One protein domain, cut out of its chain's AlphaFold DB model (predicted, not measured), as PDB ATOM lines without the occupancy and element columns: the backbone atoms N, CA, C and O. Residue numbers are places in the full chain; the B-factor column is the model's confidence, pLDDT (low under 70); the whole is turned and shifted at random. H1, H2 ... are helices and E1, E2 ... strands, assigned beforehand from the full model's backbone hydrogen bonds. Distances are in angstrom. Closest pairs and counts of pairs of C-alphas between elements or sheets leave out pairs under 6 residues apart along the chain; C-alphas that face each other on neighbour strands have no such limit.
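This is residues 38 to 99 of the 99 residues of the protein "UPF0246 protein CE1889" of Arthrobacter sp. Hiyo1 (UniProt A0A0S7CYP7). A two-stranded hairpin, E2 and E3, has the short helix H2 packed on it, while the longer helix H1 runs at about a right angle to H2 and passes near E3. The short strand E1 lies away from the middle, before H1 and near E3. The printed part has 62 residues, with three named strands and two named helices in the order E1, H1, H2, E2, E3; the class is mixed, helices and strands. The sheet, of order E2 - E3, is antiparallel. The whole is compact, with a radius of gyration of the C-alphas of 12.1 A, and flat, spanning 31 by 31 by 16 A.

E1, residues 38 to 40, pairs with no named strand. E1 and H1, residues 42 to 58, meet only through their link, which is tight. H1 and H2, residues 67 to 74, are close but not clearly touching: their closest C-alphas, those of Leu 52 and Ala 74, are 6.9 A apart. Their lines stand about perpendicular, at 84 degrees. H2 and E2, residues 79 to 83, have 6 pairs of C-alphas within 8 A, the closest being those of Leu 71 and Leu 82, 6.2 A apart. E2 and E3, residues 91 to 98, form a hairpin of antiparallel neighbours, with 157 degrees between their directions. N 83 and O 92 are within hydrogen-bond range at 2.8 A, as are N 96 and O 79 at 2.8 A. The C-alphas of Ala 80 and Ile 95 face each other at 4.5 A. The closest C-alphas of H2 and E3 are those of Leu 71 and Leu 93, 6.8 A apart. H1 is near E3, with 9 pairs of C-alphas within 10 A, and E1 is near E3, with 6. E1 is apart from H2 and E2, and H1 is apart from E2. In H2 every O i to N i+4 pair is within hydrogen-bond range; in H1, 11 of 13 are.

E1 begins at C-alpha 38, at (13.916, -18.022, 45.969), and is 6.9 A long. H1 runs 24.8 A from C-alpha 42, at (14.318, -26.119, 55.923), to C-alpha 58. H2 measures 10.5 A and E2 13.6 A. E3 runs 22.8 A and ends at C-alpha 98, at (10.771, -26.030, 41.302).

The C-alphas of Ala 87 and Asn 99 are the two farthest apart, at 34.3 A. The C-alphas of the first and last printed residues, Arg 38 and Asn 99, are 9.9 A apart. Asn 99 is the chain's last residue, and the printed part has no cut. No link is long; those from H1 to H2 and from E2 to E3 are short, and that from H2 to E2 is tight. The mean pLDDT of the printed part is 87.3, with residues 42 and 99 under 70.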
ATOM      1  N   ARG A  38      13.227 -16.944  45.248       86.75
ATOM      2  CA  ARG A  38      13.916 -18.022  45.969       86.75
ATOM      3  C   ARG A  38      13.666 -17.911  47.470       86.75
ATOM      4  O   ARG A  38      13.844 -16.845  48.062       86.75
ATOM      5  N   THR A  39      13.269 -19.013  48.092       84.19
ATOM      6  CA  THR A  39      13.042 -19.120  49.540       84.19
ATOM      7  C   THR A  39      13.805 -20.306  50.112       84.19
ATOM      8  O   THR A  39      13.940 -21.346  49.472       84.19
ATOM      9  N   VAL A  40      14.355 -20.145  51.317       79.19
ATOM     10  CA  VAL A  40      15.063 -21.230  52.007       79.19
ATOM     11  C   VAL A  40      14.042 -22.243  52.497       79.19
ATOM     12  O   VAL A  40      13.103 -21.882  53.206       79.19
ATOM     13  N   VAL A  41      14.253 -23.517  52.171       74.62
ATOM     14  CA  VAL A  41      13.332 -24.579  52.577       74.62
ATOM     15  C   VAL A  41      13.995 -25.498  53.583       74.62
ATOM     16  O   VAL A  41      14.745 -26.396  53.225       74.62
ATOM     17  N   SER A  42      13.684 -25.326  54.863       67.62
ATOM     18  CA  SER A  42      14.318 -26.119  55.923       67.62
ATOM     19  C   SER A  42      13.891 -27.595  55.934       67.62
ATOM     20  O   SER A  42      14.700 -28.457  56.278       67.62
ATOM     21  N   HIS A  43      12.638 -27.911  55.576       70.06
ATOM     22  CA  HIS A  43      12.115 -29.282  55.673       70.06
ATOM     23  C   HIS A  43      12.526 -30.147  54.471       70.06
ATOM     24  O   HIS A  43      13.151 -31.193  54.651       70.06
ATOM     25  N   PHE A  44      12.278 -29.671  53.246       72.31
ATOM     26  CA  PHE A  44      12.701 -30.372  52.028       72.31
ATOM     27  C   PHE A  44      14.223 -30.396  51.847       72.31
ATOM     28  O   PHE A  44      14.729 -31.365  51.292       72.31
ATOM     29  N   ALA A  45      14.976 -29.438  52.412       79.38
ATOM     30  CA  ALA A  45      16.440 -29.480  52.369       79.38
ATOM     31  C   ALA A  45      17.018 -30.797  52.898       79.38
ATOM     32  O   ALA A  45      17.984 -31.308  52.337       79.38
ATOM     33  N   LYS A  46      16.443 -31.365  53.965       82.00
ATOM     34  CA  LYS A  46      16.920 -32.639  54.523       82.00
ATOM     35  C   LYS A  46      16.729 -33.785  53.538       82.00
ATOM     36  O   LYS A  46      17.644 -34.578  53.348       82.00
ATOM     37  N   HIS A  47      15.556 -33.838  52.911       85.88
ATOM     38  CA  HIS A  47      15.243 -34.848  51.911       85.88
ATOM     39  C   HIS A  47      16.192 -34.734  50.713       85.88
ATOM     40  O   HIS A  47      16.910 -35.684  50.416       85.88
ATOM     41  N   THR A  48      16.300 -33.544  50.118       89.31
ATOM     42  CA  THR A  48      17.157 -33.292  48.951       89.31
ATOM     43  C   THR A  48      18.631 -33.559  49.234       89.31
ATOM     44  O   THR A  48      19.322 -34.127  48.398       89.31
ATOM     45  N   ARG A  49      19.141 -33.216  50.423       89.19
ATOM     46  CA  ARG A  49      20.525 -33.551  50.803       89.19
ATOM     47  C   ARG A  49      20.743 -35.058  50.933       89.19
ATOM     48  O   ARG A  49      21.804 -35.546  50.551       89.19
ATOM     49  N   GLY A  50      19.757 -35.792  51.450       89.31
ATOM     50  CA  GLY A  50      19.788 -37.255  51.485       89.31
ATOM     51  C   GLY A  50      19.783 -37.860  50.081       89.31
ATOM     52  O   GLY A  50      20.562 -38.767  49.794       89.31
ATOM     53  N   GLU A  51      18.967 -37.315  49.180       92.38
ATOM     54  CA  GLU A  51      18.957 -37.725  47.777       92.38
ATOM     55  C   GLU A  51      20.259 -37.390  47.052       92.38
ATOM     56  O   GLU A  51      20.761 -38.230  46.309       92.38
ATOM     57  N   LEU A  52      20.848 -36.216  47.299       90.81
ATOM     58  CA  LEU A  52      22.156 -35.846  46.763       90.81
ATOM     59  C   LEU A  52      23.220 -36.844  47.222       90.81
ATOM     60  O   LEU A  52      23.970 -37.357  46.397       90.81
ATOM     61  N   ALA A  53      23.262 -37.172  48.515       91.38
ATOM     62  CA  ALA A  53      24.196 -38.166  49.036       91.38
ATOM     63  C   ALA A  53      23.986 -39.538  48.373       91.38
ATOM     64  O   ALA A  53      24.949 -40.163  47.928       91.38
ATOM     65  N   ARG A  54      22.728 -39.984  48.234       91.50
ATOM     66  CA  ARG A  54      22.386 -41.222  47.518       91.50
ATOM     67  C   ARG A  54      22.862 -41.180  46.068       91.50
ATOM     68  O   ARG A  54      23.443 -42.157  45.603       91.50
ATOM     69  N   HIS A  55      22.627 -40.082  45.354       91.50
ATOM     70  CA  HIS A  55      23.066 -39.906  43.968       91.50
ATOM     71  C   HIS A  55      24.584 -40.019  43.865       91.50
ATOM     72  O   HIS A  55      25.082 -40.866  43.132       91.50
ATOM     73  N   LEU A  56      25.324 -39.268  44.683       89.50
ATOM     74  CA  LEU A  56      26.787 -39.294  44.692       89.50
ATOM     75  C   LEU A  56      27.361 -40.690  44.970       89.50
ATOM     76  O   LEU A  56      28.351 -41.067  44.349       89.50
ATOM     77  N   LEU A  57      26.734 -41.459  45.864       88.94
ATOM     78  CA  LEU A  57      27.166 -42.815  46.212       88.94
ATOM     79  C   LEU A  57      26.755 -43.878  45.183       88.94
ATOM     80  O   LEU A  57      27.450 -44.878  45.026       88.94
ATOM     81  N   SER A  58      25.620 -43.699  44.506       89.06
ATOM     82  CA  SER A  58      25.087 -44.674  43.539       89.06
ATOM     83  C   SER A  58      25.528 -44.416  42.097       89.06
ATOM     84  O   SER A  58      25.391 -45.294  41.239       89.06
ATOM     85  N   ARG A  59      26.076 -43.229  41.816       86.88
ATOM     86  CA  ARG A  59      26.567 -42.842  40.496       86.88
ATOM     87  C   ARG A  59      27.714 -43.753  40.060       86.88
ATOM     88  O   ARG A  59      28.691 -43.952  40.777       86.88
ATOM     89  N   ARG A  60      27.629 -44.277  38.834       75.38
ATOM     90  CA  ARG A  60      28.734 -45.031  38.232       75.38
ATOM     91  C   ARG A  60      29.826 -44.062  37.782       75.38
ATOM     92  O   ARG A  60      29.578 -43.186  36.960       75.38
ATOM     93  N   GLY A  61      31.037 -44.236  38.301       75.81
ATOM     94  CA  GLY A  61      32.203 -43.438  37.930       75.81
ATOM     95  C   GLY A  61      33.001 -42.976  39.142       75.81
ATOM     96  O   GLY A  61      32.745 -43.387  40.270       75.81
ATOM     97  N   LYS A  62      33.998 -42.122  38.901       79.75
ATOM     98  CA  LYS A  62      34.803 -41.535  39.973       79.75
ATOM     99  C   LYS A  62      33.959 -40.534  40.769       79.75
ATOM    100  O   LYS A  62      33.246 -39.725  40.170       79.75
ATOM    101  N   ALA A  63      34.072 -40.583  42.096       82.75
ATOM    102  CA  ALA A  63      33.484 -39.582  42.979       82.75
ATOM    103  C   ALA A  63      34.014 -38.176  42.629       82.75
ATOM    104  O   ALA A  63      35.177 -38.052  42.221       82.75
ATOM    105  N   PRO A  64      33.187 -37.121  42.761       86.06
ATOM    106  CA  PRO A  64      33.633 -35.761  42.493       86.06
ATOM    107  C   PRO A  64      34.763 -35.381  43.452       86.06
ATOM    108  O   PRO A  64      34.627 -35.493  44.666       86.06
ATOM    109  N   GLY A  65      35.883 -34.937  42.888       88.31
ATOM    110  CA  GLY A  65      37.050 -34.462  43.630       88.31
ATOM    111  C   GLY A  65      37.171 -32.940  43.670       88.31
ATOM    112  O   GLY A  65      38.054 -32.432  44.352       88.31
ATOM    113  N   THR A  66      36.315 -32.211  42.945       89.56
ATOM    114  CA  THR A  66      36.311 -30.740  42.924       89.56
ATOM    115  C   THR A  66      34.893 -30.178  43.068       89.56
ATOM    116  O   THR A  66      33.924 -30.873  42.728       89.56
ATOM    117  N   PRO A  67      34.738 -28.924  43.535       91.25
ATOM    118  CA  PRO A  67      33.437 -28.263  43.622       91.25
ATOM    119  C   PRO A  67      32.675 -28.228  42.287       91.25
ATOM    120  O   PRO A  67      31.461 -28.420  42.260       91.25
ATOM    121  N   GLU A  68      33.374 -28.068  41.164       91.25
ATOM    122  CA  GLU A  68      32.776 -28.022  39.821       91.25
ATOM    123  C   GLU A  68      32.276 -29.403  39.385       91.25
ATOM    124  O   GLU A  68      31.229 -29.529  38.747       91.25
ATOM    125  N   GLN A  69      32.999 -30.467  39.748       91.06
ATOM    126  CA  GLN A  69      32.548 -31.838  39.504       91.06
ATOM    127  C   GLN A  69      31.315 -32.174  40.341       91.06
ATOM    128  O   GLN A  69      30.419 -32.866  39.854       91.06
ATOM    129  N   LEU A  70      31.252 -31.672  41.577       91.94
ATOM    130  CA  LEU A  70      30.078 -31.812  42.430       91.94
ATOM    131  C   LEU A  70      28.873 -31.061  41.852       91.94
ATOM    132  O   LEU A  70      27.791 -31.640  41.790       91.94
ATOM    133  N   LEU A  71      29.067 -29.825  41.379       94.38
ATOM    134  CA  LEU A  71      28.037 -29.078  40.656       94.38
ATOM    135  C   LEU A  71      27.519 -29.899  39.479       94.38
ATOM    136  O   LEU A  71      26.324 -30.146  39.392       94.38
ATOM    137  N   LYS A  72      28.422 -30.391  38.625       92.06
ATOM    138  CA  LYS A  72      28.051 -31.193  37.457       92.06
ATOM    139  C   LYS A  72      27.237 -32.427  37.841       92.06
ATOM    140  O   LYS A  72      26.249 -32.709  37.179       92.06
ATOM    141  N   ALA A  73      27.630 -33.142  38.896       92.50
ATOM    142  CA  ALA A  73      26.899 -34.314  39.372       92.50
ATOM    143  C   ALA A  73      25.509 -33.951  39.918       92.50
ATOM    144  O   ALA A  73      24.545 -34.655  39.638       92.50
ATOM    145  N   ALA A  74      25.381 -32.852  40.668       93.19
ATOM    146  CA  ALA A  74      24.087 -32.379  41.162       93.19
ATOM    147  C   ALA A  74      23.175 -31.899  40.020       93.19
ATOM    148  O   ALA A  74      21.980 -32.196  40.025       93.19
ATOM    149  N   SER A  75      23.748 -31.233  39.013       93.38
ATOM    150  CA  SER A  75      23.050 -30.753  37.815       93.38
ATOM    151  C   SER A  75      22.484 -31.862  36.921       93.38
ATOM    152  O   SER A  75      21.711 -31.570  36.015       93.38
ATOM    153  N   GLU A  76      22.840 -33.128  37.156       91.75
ATOM    154  CA  GLU A  76      22.226 -34.275  36.469       91.75
ATOM    155  C   GLU A  76      20.776 -34.518  36.923       91.75
ATOM    156  O   GLU A  76      20.006 -35.121  36.179       91.75
ATOM    157  N   ILE A  77      20.411 -34.070  38.131       91.62
ATOM    158  CA  ILE A  77      19.083 -34.296  38.726       91.62
ATOM    159  C   ILE A  77      18.363 -32.976  39.022       91.62
ATOM    160  O   ILE A  77      17.153 -32.886  38.825       91.62
ATOM    161  N   TRP A  78      19.081 -31.958  39.500       93.75
ATOM    162  CA  TRP A  78      18.481 -30.708  39.965       93.75
ATOM    163  C   TRP A  78      19.033 -29.489  39.237       93.75
ATOM    164  O   TRP A  78      20.169 -29.483  38.772       93.75
ATOM    165  N   THR A  79      18.281 -28.391  39.248       93.75
ATOM    166  CA  THR A  79      18.868 -27.075  38.989       93.75
ATOM    167  C   THR A  79      19.813 -26.746  40.143       93.75
ATOM    168  O   THR A  79      19.388 -26.689  41.297       93.75
ATOM    169  N   ALA A  80      21.099 -26.567  39.853       94.56
ATOM    170  CA  ALA A  80      22.119 -26.325  40.863       94.56
ATOM    171  C   ALA A  80      23.051 -25.188  40.444       94.56
ATOM    172  O   ALA A  80      23.379 -25.039  39.269       94.56
ATOM    173  N   GLU A  81      23.494 -24.408  41.423       94.62
ATOM    174  CA  GLU A  81      24.418 -23.291  41.251       94.62
ATOM    175  C   GLU A  81      25.582 -23.439  42.231       94.62
ATOM    176  O   GLU A  81      25.381 -23.747  43.408       94.62
ATOM    177  N   LEU A  82      26.804 -23.199  41.763       94.19
ATOM    178  CA  LEU A  82      27.986 -23.163  42.616       94.19
ATOM    179  C   LEU A  82      28.375 -21.712  42.869       94.19
ATOM    180  O   LEU A  82      28.634 -20.953  41.942       94.19
ATOM    181  N   THR A  83      28.445 -21.337  44.138       93.94
ATOM    182  CA  THR A  83      29.072 -20.092  44.576       93.94
ATOM    183  C   THR A  83      30.473 -20.407  45.068       93.94
ATOM    184  O   THR A  83      30.651 -21.239  45.966       93.94
ATOM    185  N   GLU A  84      31.469 -19.751  44.480       89.88
ATOM    186  CA  GLU A  84      32.857 -19.943  44.876       89.88
ATOM    187  C   GLU A  84      33.109 -19.462  46.307       89.88
ATOM    188  O   GLU A  84      32.627 -18.415  46.747       89.88
ATOM    189  N   GLY A  85      33.854 -20.281  47.047       86.44
ATOM    190  CA  GLY A  85      34.327 -19.950  48.376       86.44
ATOM    191  C   GLY A  85      35.505 -18.979  48.337       86.44
ATOM    192  O   GLY A  85      35.980 -18.539  47.295       86.44
ATOM    193  N   THR A  86      36.022 -18.668  49.517       85.31
ATOM    194  CA  THR A  86      37.285 -17.939  49.689       85.31
ATOM    195  C   THR A  86      38.207 -18.761  50.583       85.31
ATOM    196  O   THR A  86      37.777 -19.736  51.193       85.31
ATOM    197  N   ALA A  87      39.447 -18.317  50.795       78.94
ATOM    198  CA  ALA A  87      40.351 -18.966  51.754       78.94
ATOM    199  C   ALA A  87      39.751 -19.134  53.172       78.94
ATOM    200  O   ALA A  87      40.202 -19.983  53.936       78.94
ATOM    201  N   ARG A  88      38.736 -18.330  53.528       82.31
ATOM    202  CA  ARG A  88      38.064 -18.352  54.838       82.31
ATOM    203  C   ARG A  88      36.633 -18.891  54.804       82.31
ATOM    204  O   ARG A  88      36.057 -19.098  55.867       82.31
ATOM    205  N   LYS A  89      36.034 -19.067  53.623       85.50
ATOM    206  CA  LYS A  89      34.634 -19.492  53.478       85.50
ATOM    207  C   LYS A  89      34.539 -20.662  52.506       85.50
ATOM    208  O   LYS A  89      35.088 -20.540  51.416       85.50
ATOM    209  N   PRO A  90      33.841 -21.750  52.859       88.94
ATOM    210  CA  PRO A  90      33.666 -22.872  51.949       88.94
ATOM    211  C   PRO A  90      32.895 -22.459  50.694       88.94
ATOM    212  O   PRO A  90      32.131 -21.487  50.709       88.94
ATOM    213  N   HIS A  91      33.075 -23.225  49.621       92.12
ATOM    214  CA  HIS A  91      32.207 -23.130  48.450       92.12
ATOM    215  C   HIS A  91      30.775 -23.487  48.855       92.12
ATOM    216  O   HIS A  91      30.549 -24.186  49.844       92.12
ATOM    217  N   THR A  92      29.788 -23.011  48.106       93.12
ATOM    218  CA  THR A  92      28.382 -23.323  48.381       93.12
ATOM    219  C   THR A  92      27.709 -23.860  47.133       93.12
ATOM    220  O   THR A  92      27.669 -23.182  46.113       93.12
ATOM    221  N   LEU A  93      27.157 -25.066  47.227       94.31
ATOM    222  CA  LEU A  93      26.277 -25.647  46.226       94.31
ATOM    223  C   LEU A  93      24.830 -25.327  46.604       94.31
ATOM    224  O   LEU A  93      24.335 -25.792  47.629       94.31
ATOM    225  N   SER A  94      24.152 -24.547  45.775       93.50
ATOM    226  CA  SER A  94      22.751 -24.178  45.945       93.50
ATOM    227  C   SER A  94      21.890 -25.011  45.005       93.50
ATOM    228  O   SER A  94      21.949 -24.828  43.795       93.50
ATOM    229  N   ILE A  95      21.097 -25.925  45.556       93.25
ATOM    230  CA  ILE A  95      20.097 -26.696  44.817       93.25
ATOM    231  C   ILE A  95      18.784 -25.920  44.821       93.25
ATOM    232  O   ILE A  95      18.328 -25.477  45.875       93.25
ATOM    233  N   ILE A  96      18.178 -25.761  43.651       91.94
ATOM    234  CA  ILE A  96      16.944 -25.012  43.443       91.94
ATOM    235  C   ILE A  96      15.864 -26.004  43.023       91.94
ATOM    236  O   ILE A  96      15.964 -26.656  41.984       91.94
ATOM    237  N   LEU A  97      14.840 -26.134  43.860       89.44
ATOM    238  CA  LEU A  97      13.686 -26.978  43.604       89.44
ATOM    239  C   LEU A  97      12.586 -26.144  42.932       89.44
ATOM    240  O   LEU A  97      12.272 -25.061  43.443       89.44
ATOM    241  N   PRO A  98      11.992 -26.623  41.827       81.25
ATOM    242  CA  PRO A  98      10.771 -26.030  41.302       81.25
ATOM    243  C   PRO A  98       9.635 -26.288  42.299       81.25
ATOM    244  O   PRO A  98       9.501 -27.405  42.808       81.25
ATOM    245  N   ASN A  99       8.875 -25.244  42.622       65.69
ATOM    246  CA  ASN A  99       7.720 -25.326  43.517       65.69
ATOM    247  C   ASN A  99       6.457 -25.794  42.787       65.69
ATOM    248  O   ASN A  99       6.289 -25.402  41.610       65.69
TER     249      ASN A  99